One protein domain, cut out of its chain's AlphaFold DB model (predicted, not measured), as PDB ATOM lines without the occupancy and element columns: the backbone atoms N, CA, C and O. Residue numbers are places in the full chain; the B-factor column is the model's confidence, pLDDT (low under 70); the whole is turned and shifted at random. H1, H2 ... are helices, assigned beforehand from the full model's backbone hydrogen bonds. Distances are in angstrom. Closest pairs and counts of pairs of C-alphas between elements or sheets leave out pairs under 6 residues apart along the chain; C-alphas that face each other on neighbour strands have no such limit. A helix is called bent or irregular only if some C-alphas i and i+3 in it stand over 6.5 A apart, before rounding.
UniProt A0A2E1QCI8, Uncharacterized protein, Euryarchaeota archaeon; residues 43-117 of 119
ATOM      1  N   ARG A  43     145.453 200.290 216.636       86.00
ATOM      2  CA  ARG A  43     145.999 199.045 217.190       86.00
ATOM      3  C   ARG A  43     146.380 199.148 218.668       86.00
ATOM      4  O   ARG A  43     146.262 198.162 219.390       86.00
ATOM      5  N   LYS A  44     146.880 200.303 219.124       87.56
ATOM      6  CA  LYS A  44     147.398 200.460 220.497       87.56
ATOM      7  C   LYS A  44     146.367 200.940 221.510       87.56
ATOM      8  O   LYS A  44     146.549 200.664 222.692       87.56
ATOM      9  N   GLN A  45     145.365 201.706 221.092       88.12
ATOM     10  CA  GLN A  45     144.395 202.331 221.997       88.12
ATOM     11  C   GLN A  45     142.957 201.961 221.637       88.12
ATOM     12  O   GLN A  45     142.219 201.544 222.523       88.12
ATOM     13  N   TYR A  46     142.569 202.060 220.363       87.56
ATOM     14  CA  TYR A  46     141.168 201.892 219.961       87.56
ATOM     15  C   TYR A  46     140.684 200.445 220.124       87.56
ATOM     16  O   TYR A  46     139.848 200.157 220.978       87.56
ATOM     17  N   TYR A  47     141.298 199.512 219.394       87.56
ATOM     18  CA  TYR A  47     140.971 198.088 219.432       87.56
ATOM     19  C   TYR A  47     141.008 197.475 220.845       87.56
ATOM     20  O   TYR A  47     140.016 196.865 221.244       87.56
ATOM     21  N   PRO A  48     142.069 197.653 221.666       89.31
ATOM     22  CA  PRO A  48     142.085 197.062 223.006       89.31
ATOM     23  C   PRO A  48     141.009 197.638 223.936       89.31
ATOM     24  O   PRO A  48     140.569 196.932 224.840       89.31
ATOM     25  N   THR A  49     140.575 198.886 223.739       89.00
ATOM     26  CA  THR A  49     139.469 199.471 224.516       89.00
ATOM     27  C   THR A  49     138.139 198.820 224.138       89.00
ATOM     28  O   THR A  49     137.389 198.402 225.017       89.00
ATOM     29  N   LEU A  50     137.872 198.652 222.838       87.62
ATOM     30  CA  LEU A  50     136.648 198.005 222.359       87.62
ATOM     31  C   LEU A  50     136.590 196.516 222.723       87.62
ATOM     32  O   LEU A  50     135.557 196.043 223.193       87.62
ATOM     33  N   ALA A  51     137.706 195.797 222.602       87.94
ATOM     34  CA  ALA A  51     137.798 194.394 223.000       87.94
ATOM     35  C   ALA A  51     137.523 194.207 224.505       87.94
ATOM     36  O   ALA A  51     136.780 193.306 224.893       87.94
ATOM     37  N   LYS A  52     138.052 195.095 225.362       86.69
ATOM     38  CA  LYS A  52     137.750 195.101 226.806       86.69
ATOM     39  C   LYS A  52     136.278 195.381 227.097       86.69
ATOM     40  O   LYS A  52     135.691 194.721 227.955       86.69
ATOM     41  N   LEU A  53     135.680 196.337 226.386       85.56
ATOM     42  CA  LEU A  53     134.255 196.647 226.509       85.56
ATOM     43  C   LEU A  53     133.401 195.441 226.123       85.56
ATOM     44  O   LEU A  53     132.460 195.105 226.840       85.56
ATOM     45  N   GLN A  54     133.765 194.750 225.044       87.25
ATOM     46  CA  GLN A  54     133.087 193.534 224.619       87.25
ATOM     47  C   GLN A  54     133.210 192.401 225.634       87.25
ATOM     48  O   GLN A  54     132.206 191.765 225.947       87.25
ATOM     49  N   ASP A  55     134.411 192.141 226.148       87.69
ATOM     50  CA  ASP A  55     134.627 191.095 227.147       87.69
ATOM     51  C   ASP A  55     133.816 191.370 228.421       87.69
ATOM     52  O   ASP A  55     133.104 190.500 228.921       87.69
ATOM     53  N   THR A  56     133.818 192.624 228.878       84.81
ATOM     54  CA  THR A  56     133.058 193.029 230.066       84.81
ATOM     55  C   THR A  56     131.547 192.923 229.848       84.81
ATOM     56  O   THR A  56     130.824 192.438 230.719       84.81
ATOM     57  N   LEU A  57     131.066 193.297 228.658       84.50
ATOM     58  CA  LEU A  57     129.660 193.165 228.284       84.50
ATOM     59  C   LEU A  57     129.235 191.692 228.180       84.50
ATOM     60  O   LEU A  57     128.150 191.341 228.640       84.50
ATOM     61  N   LYS A  58     130.102 190.813 227.656       84.25
ATOM     62  CA  LYS A  58     129.895 189.352 227.643       84.25
ATOM     63  C   LYS A  58     129.884 188.756 229.053       84.25
ATOM     64  O   LYS A  58     129.100 187.848 229.316       84.25
ATOM     65  N   ARG A  59     130.716 189.274 229.962       85.00
ATOM     66  CA  ARG A  59     130.739 188.886 231.384       85.00
ATOM     67  C   ARG A  59     129.513 189.373 232.166       85.00
ATOM     68  O   ARG A  59     129.282 188.880 233.266       85.00
ATOM     69  N   GLY A  60     128.715 190.287 231.607       78.81
ATOM     70  CA  GLY A  60     127.502 190.811 232.240       78.81
ATOM     71  C   GLY A  60     127.780 191.792 233.381       78.81
ATOM     72  O   GLY A  60     126.918 191.994 234.235       78.81
ATOM     73  N   GLU A  61     128.973 192.388 233.419       81.12
ATOM     74  CA  GLU A  61     129.316 193.388 234.428       81.12
ATOM     75  C   GLU A  61     128.842 194.791 234.017       81.12
ATOM     76  O   GLU A  61     128.890 195.149 232.835       81.12
ATOM     77  N   PRO A  62     128.408 195.621 234.983       73.94
ATOM     78  CA  PRO A  62     128.059 197.007 234.716       73.94
ATOM     79  C   PRO A  62     129.334 197.806 234.420       73.94
ATOM     80  O   PRO A  62     130.067 198.183 235.334       73.94
ATOM     81  N   ILE A  63     129.604 198.063 233.140       77.56
ATOM     82  CA  ILE A  63     130.720 198.905 232.700       77.56
ATOM     83  C   ILE A  63     130.224 200.258 232.195       77.56
ATOM     84  O   ILE A  63     129.378 200.355 231.304       77.56
ATOM     85  N   ASP A  64     130.780 201.324 232.766       80.75
ATOM     86  CA  ASP A  64     130.563 202.690 232.305       80.75
ATOM     87  C   ASP A  64     131.358 202.920 231.015       80.75
ATOM     88  O   ASP A  64     132.502 203.376 231.033       80.75
ATOM     89  N   VAL A  65     130.740 202.638 229.868       79.12
ATOM     90  CA  VAL A  65     131.417 202.752 228.568       79.12
ATOM     91  C   VAL A  65     131.944 204.163 228.311       79.12
ATOM     92  O   VAL A  65     133.047 204.330 227.801       79.12
ATOM     93  N   ARG A  66     131.218 205.194 228.764       82.38
ATOM     94  CA  ARG A  66     131.705 206.581 228.704       82.38
ATOM     95  C   ARG A  66     133.019 206.770 229.465       82.38
ATOM     96  O   ARG A  66     133.909 207.439 228.953       82.38
ATOM     97  N   LYS A  67     133.162 206.177 230.657       83.62
ATOM     98  CA  LYS A  67     134.383 206.299 231.473       83.62
ATOM     99  C   LYS A  67     135.564 205.552 230.866       83.62
ATOM    100  O   LYS A  67     136.681 206.024 231.016       83.62
ATOM    101  N   GLU A  68     135.322 204.449 230.163       84.56
ATOM    102  CA  GLU A  68     136.373 203.713 229.447       84.56
ATOM    103  C   GLU A  68     136.793 204.404 228.143       84.56
ATOM    104  O   GLU A  68     137.975 204.430 227.800       84.56
ATOM    105  N   LEU A  69     135.846 205.010 227.420       86.00
ATOM    106  CA  LEU A  69     136.130 205.735 226.178       86.00
ATOM    107  C   LEU A  69     136.767 207.109 226.432       86.00
ATOM    108  O   LEU A  69     137.560 207.567 225.612       86.00
ATOM    109  N   LEU A  70     136.488 207.758 227.567       87.00
ATOM    110  CA  LEU A  70     137.074 209.051 227.933       87.00
ATOM    111  C   LEU A  70     138.620 209.064 227.880       87.00
ATOM    112  O   LEU A  70     139.170 209.885 227.145       87.00
ATOM    113  N   PRO A  71     139.360 208.163 228.565       88.56
ATOM    114  CA  PRO A  71     140.820 208.139 228.494       88.56
ATOM    115  C   PRO A  71     141.336 207.789 227.093       88.56
ATOM    116  O   PRO A  71     142.422 208.238 226.721       88.56
ATOM    117  N   MET A  72     140.574 207.030 226.295       88.31
ATOM    118  CA  MET A  72     140.907 206.777 224.893       88.31
ATOM    119  C   MET A  72     140.832 208.072 224.074       88.31
ATOM    120  O   MET A  72     141.777 208.384 223.351       88.31
ATOM    121  N   VAL A  73     139.759 208.855 224.220       87.69
ATOM    122  CA  VAL A  73     139.602 210.144 223.529       87.69
ATOM    123  C   VAL A  73     140.654 211.149 223.995       87.69
ATOM    124  O   VAL A  73     141.254 211.822 223.163       87.69
ATOM    125  N   THR A  74     140.975 211.212 225.289       86.81
ATOM    126  CA  THR A  74     142.049 212.085 225.798       86.81
ATOM    127  C   THR A  74     143.402 211.754 225.169       86.81
ATOM    128  O   THR A  74     144.111 212.652 224.717       86.81
ATOM    129  N   LYS A  75     143.750 210.466 225.048       88.00
ATOM    130  CA  LYS A  75     144.968 210.052 224.332       88.00
ATOM    131  C   LYS A  75     144.899 210.350 222.839       88.00
ATOM    132  O   LYS A  75     145.928 210.643 222.238       88.00
ATOM    133  N   ALA A  76     143.714 210.271 222.234       86.44
ATOM    134  CA  ALA A  76     143.532 210.663 220.845       86.44
ATOM    135  C   ALA A  76     143.815 212.155 220.655       86.44
ATOM    136  O   ALA A  76     144.534 212.497 219.722       86.44
ATOM    137  N   LYS A  77     143.321 213.026 221.551       85.62
ATOM    138  CA  LYS A  77     143.609 214.472 221.526       85.62
ATOM    139  C   LYS A  77     145.110 214.740 221.568       85.62
ATOM    140  O   LYS A  77     145.609 215.513 220.758       85.62
ATOM    141  N   ASP A  78     145.821 214.078 222.480       86.38
ATOM    142  CA  ASP A  78     147.274 214.212 222.619       86.38
ATOM    143  C   ASP A  78     148.008 213.748 221.349       86.38
ATOM    144  O   ASP A  78     148.805 214.487 220.771       86.38
ATOM    145  N   HIS A  79     147.638 212.573 220.828       85.94
ATOM    146  CA  HIS A  79     148.201 212.030 219.593       85.94
ATOM    147  C   HIS A  79     147.923 212.922 218.373       85.94
ATOM    148  O   HIS A  79     148.789 213.108 217.521       85.94
ATOM    149  N   TYR A  80     146.719 213.483 218.284       84.81
ATOM    150  CA  TYR A  80     146.316 214.404 217.225       84.81
ATOM    151  C   TYR A  80     147.086 215.727 217.319       84.81
ATOM    152  O   TYR A  80     147.656 216.185 216.330       84.81
ATOM    153  N   CYS A  81     147.209 216.292 218.520       83.81
ATOM    154  CA  CYS A  81     148.003 217.491 218.763       83.81
ATOM    155  C   CYS A  81     149.478 217.284 218.388       83.81
ATOM    156  O   CYS A  81     150.060 218.136 217.719       83.81
ATOM    157  N   ALA A  82     150.060 216.137 218.755       84.56
ATOM    158  CA  ALA A  82     151.436 215.782 218.417       84.56
ATOM    159  C   ALA A  82     151.638 215.577 216.906       84.56
ATOM    160  O   ALA A  82     152.650 216.005 216.355       84.56
ATOM    161  N   LYS A  83     150.674 214.948 216.220       83.00
ATOM    162  CA  LYS A  83     150.763 214.653 214.783       83.00
ATOM    163  C   LYS A  83     150.639 215.897 213.908       83.00
ATOM    164  O   LYS A  83     151.366 216.017 212.926       83.00
ATOM    165  N   TYR A  84     149.736 216.808 214.258       80.44
ATOM    166  CA  TYR A  84     149.467 218.024 213.481       80.44
ATOM    167  C   TYR A  84     150.177 219.264 214.032       80.44
ATOM    168  O   TYR A  84     150.011 220.352 213.486       80.44
ATOM    169  N   ASN A  85     150.979 219.094 215.089       77.06
ATOM    170  CA  ASN A  85     151.745 220.142 215.760       77.06
ATOM    171  C   ASN A  85     150.904 221.404 216.010       77.06
ATOM    172  O   ASN A  85     151.267 222.520 215.631       77.06
ATOM    173  N   LEU A  86     149.710 221.196 216.571       75.00
ATOM    174  CA  LEU A  86     148.736 222.265 216.734       75.00
ATOM    175  C   LEU A  86     149.256 223.286 217.757       75.00
ATOM    176  O   LEU A  86     149.728 222.895 218.823       75.00
ATOM    177  N   PRO A  87     149.109 224.600 217.501       64.94
ATOM    178  CA  PRO A  87     149.524 225.640 218.448       64.94
ATOM    179  C   PRO A  87     148.631 225.701 219.701       64.94
ATOM    180  O   PRO A  87     148.856 226.523 220.588       64.94
ATOM    181  N   LYS A  88     147.591 224.863 219.765       67.00
ATOM    182  CA  LYS A  88     146.664 224.757 220.888       67.00
ATOM    183  C   LYS A  88     147.047 223.602 221.798       67.00
ATOM    184  O   LYS A  88     147.497 222.562 221.335       67.00
ATOM    185  N   ARG A  89     146.800 223.772 223.098       66.81
ATOM    186  CA  ARG A  89     146.941 222.684 224.071       66.81
ATOM    187  C   ARG A  89     145.894 221.598 223.788       66.81
ATOM    188  O   ARG A  89     144.772 221.947 223.425       66.81
ATOM    189  N   PRO A  90     146.207 220.310 224.009       67.12
ATOM    190  CA  PRO A  90     145.257 219.213 223.804       67.12
ATOM    191  C   PRO A  90     143.986 219.356 224.660       67.12
ATOM    192  O   PRO A  90     142.922 218.890 224.264       67.12
ATOM    193  N   GLU A  91     144.081 220.046 225.798       67.94
ATOM    194  CA  GLU A  91     142.953 220.377 226.678       67.94
ATOM    195  C   GLU A  91     142.019 221.442 226.074       67.94
ATOM    196  O   GLU A  91     140.810 221.344 226.233       67.94
ATOM    197  N   ASP A  92     142.560 222.399 225.312       69.06
ATOM    198  CA  ASP A  92     141.807 223.478 224.640       69.06
ATOM    199  C   ASP A  92     141.403 223.099 223.199       69.06
ATOM    200  O   ASP A  92     140.885 223.908 222.425       69.06
ATOM    201  N   LEU A  93     141.683 221.855 222.797       72.38
ATOM    202  CA  LEU A  93     141.429 221.376 221.445       72.38
ATOM    203  C   LEU A  93     139.923 221.299 221.145       72.38
ATOM    204  O   LEU A  93     139.505 221.627 220.039       72.38
ATOM    205  N   MET A  94     139.123 220.862 222.119       74.62
ATOM    206  CA  MET A  94     137.662 220.759 222.027       74.62
ATOM    207  C   MET A  94     137.033 220.863 223.420       74.62
ATOM    208  O   MET A  94     137.677 220.470 224.397       74.62
ATOM    209  N   GLN A  95     135.780 221.320 223.495       80.88
ATOM    210  CA  GLN A  95     135.035 221.402 224.754       80.88
ATOM    211  C   GLN A  95     134.667 220.006 225.273       80.88
ATOM    212  O   GLN A  95     134.573 219.044 224.507       80.88
ATOM    213  N   ASP A  96     134.414 219.881 226.575       81.75
ATOM    214  CA  ASP A  96     133.923 218.631 227.174       81.75
ATOM    215  C   ASP A  96     132.580 218.177 226.582       81.75
ATOM    216  O   ASP A  96     132.312 216.979 226.474       81.75
ATOM    217  N   GLU A  97     131.742 219.114 226.139       82.25
ATOM    218  CA  GLU A  97     130.495 218.811 225.430       82.25
ATOM    219  C   GLU A  97     130.757 218.092 224.100       82.25
ATOM    220  O   GLU A  97     130.140 217.062 223.824       82.25
ATOM    221  N   ASP A  98     131.736 218.560 223.320       82.94
ATOM    222  CA  ASP A  98     132.150 217.916 222.069       82.94
ATOM    223  C   ASP A  98     132.750 216.526 222.316       82.94
ATOM    224  O   ASP A  98     132.504 215.591 221.552       82.94
ATOM    225  N   VAL A  99     133.508 216.361 223.409       84.88
ATOM    226  CA  VAL A  99     134.036 215.053 223.834       84.88
ATOM    227  C   VAL A  99     132.896 214.091 224.124       84.88
ATOM    228  O   VAL A  99     132.923 212.951 223.663       84.88
ATOM    229  N   ASN A 100     131.891 214.536 224.875       85.88
ATOM    230  CA  ASN A 100     130.735 213.711 225.202       85.88
ATOM    231  C   ASN A 100     129.950 213.329 223.944       85.88
ATOM    232  O   ASN A 100     129.649 212.150 223.763       85.88
ATOM    233  N   ALA A 101     129.708 214.279 223.038       86.94
ATOM    234  CA  ALA A 101     129.049 214.013 221.762       86.94
ATOM    235  C   ALA A 101     129.836 213.009 220.900       86.94
ATOM    236  O   ALA A 101     129.254 212.101 220.302       86.94
ATOM    237  N   LEU A 102     131.168 213.125 220.872       87.06
ATOM    238  CA  LEU A 102     132.050 212.181 220.189       87.06
ATOM    239  C   LEU A 102     131.976 210.781 220.805       87.06
ATOM    240  O   LEU A 102     131.848 209.798 220.077       87.06
ATOM    241  N   ILE A 103     132.035 210.682 222.133       87.75
ATOM    242  CA  ILE A 103     131.925 209.409 222.851       87.75
ATOM    243  C   ILE A 103     130.576 208.753 222.572       87.75
ATOM    244  O   ILE A 103     130.539 207.555 222.329       87.75
ATOM    245  N   GLU A 104     129.479 209.509 222.577       87.19
ATOM    246  CA  GLU A 104     128.145 208.982 222.272       87.19
ATOM    247  C   GLU A 104     128.037 208.478 220.838       87.19
ATOM    248  O   GLU A 104     127.438 207.430 220.598       87.19
ATOM    249  N   LYS A 105     128.665 209.180 219.894       86.94
ATOM    250  CA  LYS A 105     128.727 208.756 218.499       86.94
ATOM    251  C   LYS A 105     129.533 207.466 218.328       86.94
ATOM    252  O   LYS A 105     129.021 206.512 217.748       86.94
ATOM    253  N   ILE A 106     130.747 207.412 218.887       87.19
ATOM    254  CA  ILE A 106     131.578 206.198 218.906       87.19
ATOM    255  C   ILE A 106     130.800 205.069 219.576       87.19
ATOM    256  O   ILE A 106     130.711 203.978 219.041       87.19
ATOM    257  N   TYR A 107     130.178 205.326 220.719       85.56
ATOM    258  CA  TYR A 107     129.382 204.328 221.411       85.56
ATOM    259  C   TYR A 107     128.238 203.805 220.537       85.56
ATOM    260  O   TYR A 107     128.082 202.600 220.434       85.56
ATOM    261  N   GLY A 108     127.474 204.667 219.867       84.94
ATOM    262  CA  GLY A 108     126.395 204.239 218.975       84.94
ATOM    263  C   GLY A 108     126.874 203.326 217.842       84.94
ATOM    264  O   GLY A 108     126.274 202.280 217.615       84.94
ATOM    265  N   GLU A 109     127.974 203.693 217.177       85.06
ATOM    266  CA  GLU A 109     128.548 202.921 216.065       85.06
ATOM    267  C   GLU A 109     129.200 201.610 216.542       85.06
ATOM    268  O   GLU A 109     128.977 200.537 215.979       85.06
ATOM    269  N   GLU A 110     129.995 201.680 217.608       84.19
ATOM    270  CA  GLU A 110     130.816 200.566 218.076       84.19
ATOM    271  C   GLU A 110     130.028 199.588 218.960       84.19
ATOM    272  O   GLU A 110     130.336 198.399 218.975       84.19
ATOM    273  N   MET A 111     128.975 200.026 219.664       80.75
ATOM    274  CA  MET A 111     128.142 199.152 220.507       80.75
ATOM    275  C   MET A 111     127.451 198.060 219.684       80.75
ATOM    276  O   MET A 111     127.289 196.939 220.166       80.75
ATOM    277  N   GLU A 112     127.048 198.358 218.447       82.81
ATOM    278  CA  GLU A 112     126.470 197.354 217.549       82.81
ATOM    279  C   GLU A 112     127.485 196.262 217.193       82.81
ATOM    280  O   GLU A 112     127.154 195.076 217.220       82.81
ATOM    281  N   LEU A 113     128.727 196.655 216.912       83.50
ATOM    282  CA  LEU A 113     129.834 195.755 216.579       83.50
ATOM    283  C   LEU A 113     130.286 194.938 217.803       83.50
ATOM    284  O   LEU A 113     130.428 193.719 217.724       83.50
ATOM    285  N   ILE A 114     130.388 195.587 218.968       84.06
ATOM    286  CA  ILE A 114     130.663 194.954 220.265       84.06
ATOM    287  C   ILE A 114     129.602 193.893 220.591       84.06
ATOM    288  O   ILE A 114     129.930 192.788 221.020       84.06
ATOM    289  N   ARG A 115     128.315 194.193 220.376       78.62
ATOM    290  CA  ARG A 115     127.226 193.231 220.617       78.62
ATOM    291  C   ARG A 115     127.254 192.055 219.648       78.62
ATOM    292  O   ARG A 115     126.901 190.948 220.049       78.62
ATOM    293  N   LYS A 116     127.656 192.283 218.395       82.31
ATOM    294  CA  LYS A 116     127.825 191.218 217.394       82.31
ATOM    295  C   LYS A 116     129.006 190.302 217.704       82.31
ATOM    296  O   LYS A 116     128.966 189.138 217.319       82.31
ATOM    297  N   GLY A 117     129.999 190.783 218.450       76.75
ATOM    298  CA  GLY A 117     131.191 190.003 218.761       76.75
ATOM    299  C   GLY A 117     132.313 190.166 217.736       76.75
ATOM    300  O   GLY A 117     133.141 189.266 217.642       76.75
TER     301      GLY A 117
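What this domain is: This is residues 43 to 117 of the 119 residues of an uncharacterized protein of Euryarchaeota archaeon (UniProt A0A2E1QCI8). The longest helix, H3, crosses one side of a staggered helical hairpin, packing on H2 with residues 99 to 107 and on H1 with residues 110 to 115. In the hairpin H1 and H2 run nearly side by side, but H2 meets H1 only with residues 65 to 72 and then runs on past it towards a far end, where residues 83 to 88 stick out before the chain folds back to H3. The printed part has 75 residues with three named helices, in the order H1, H2, H3, and no named strand; the class is all helix. The whole is only just compact, close to loose, with a radius of gyration of the C-alphas of 13.6 A, and elongated, spanning 43 by 25 by 18 A.

Where its parts are: Find C-alpha 96 at (133.923, 218.631, 227.174); from there H3 runs through residues 96 to 116, 29.7 A long, to C-alpha 116 at (127.825, 191.218, 217.394). It has a kink of 33 degrees near residue 109, yet is neither bent nor irregular, but only just: C-alphas 109 and 112 are 6.1 A apart. H2 holds residues 65 to 84 and is 28.0 A long; it too is neither bent nor irregular, but only just, with C-alphas 68 and 71 at 6.3 A. Look for H1 in residues 43 to 59, starting at C-alpha 43 at (145.999, 199.045, 217.190) and 23.2 A long; it is only just irregular, with C-alphas 44 and 47 at 6.9 A.

How they stand to each other: Start at H3 and look at Ile 103: its C-alpha and that of Leu 69, the closest of H3 and H2, are 6.5 A apart. These helices touch through residues 99 to 107 of H3 and 65 to 73 of H2, at a steep tilt of 65 degrees, opposite ways. Further along H3, residues 110 to 115 touch residues 50 to 54 of H1; the closest C-alphas are those of Gln 54 and Ile 114, at 5.2 A. H1 and H3 stand at a steep tilt of 62 degrees and run the same way. H1 and H2 form a helical hairpin: they touch, with the closest C-alphas, those of Gln 45 and Met 72, 6.3 A apart, at a shallow tilt of 5 degrees, opposite ways. The helix packing is mostly crossed, but only just, with 1 of the 3 touching pairs at a shallow tilt. The O i to N i+4 pairs within hydrogen-bond range are 11 of 13 in H1, 14 of 16 in H2 and 15 of 17 in H3.

The domain as a whole: The two C-alphas farthest apart, those of Gly 60 and Pro 87, are 43.5 A from each other. The printed part has no cut. The link from H1 to H2 is tight, with 5 residues, and the link from H2 to H3 is long, with 11. The mean pLDDT of the printed part is 82.7, and you will find the values under 70 at residues 87 to 92.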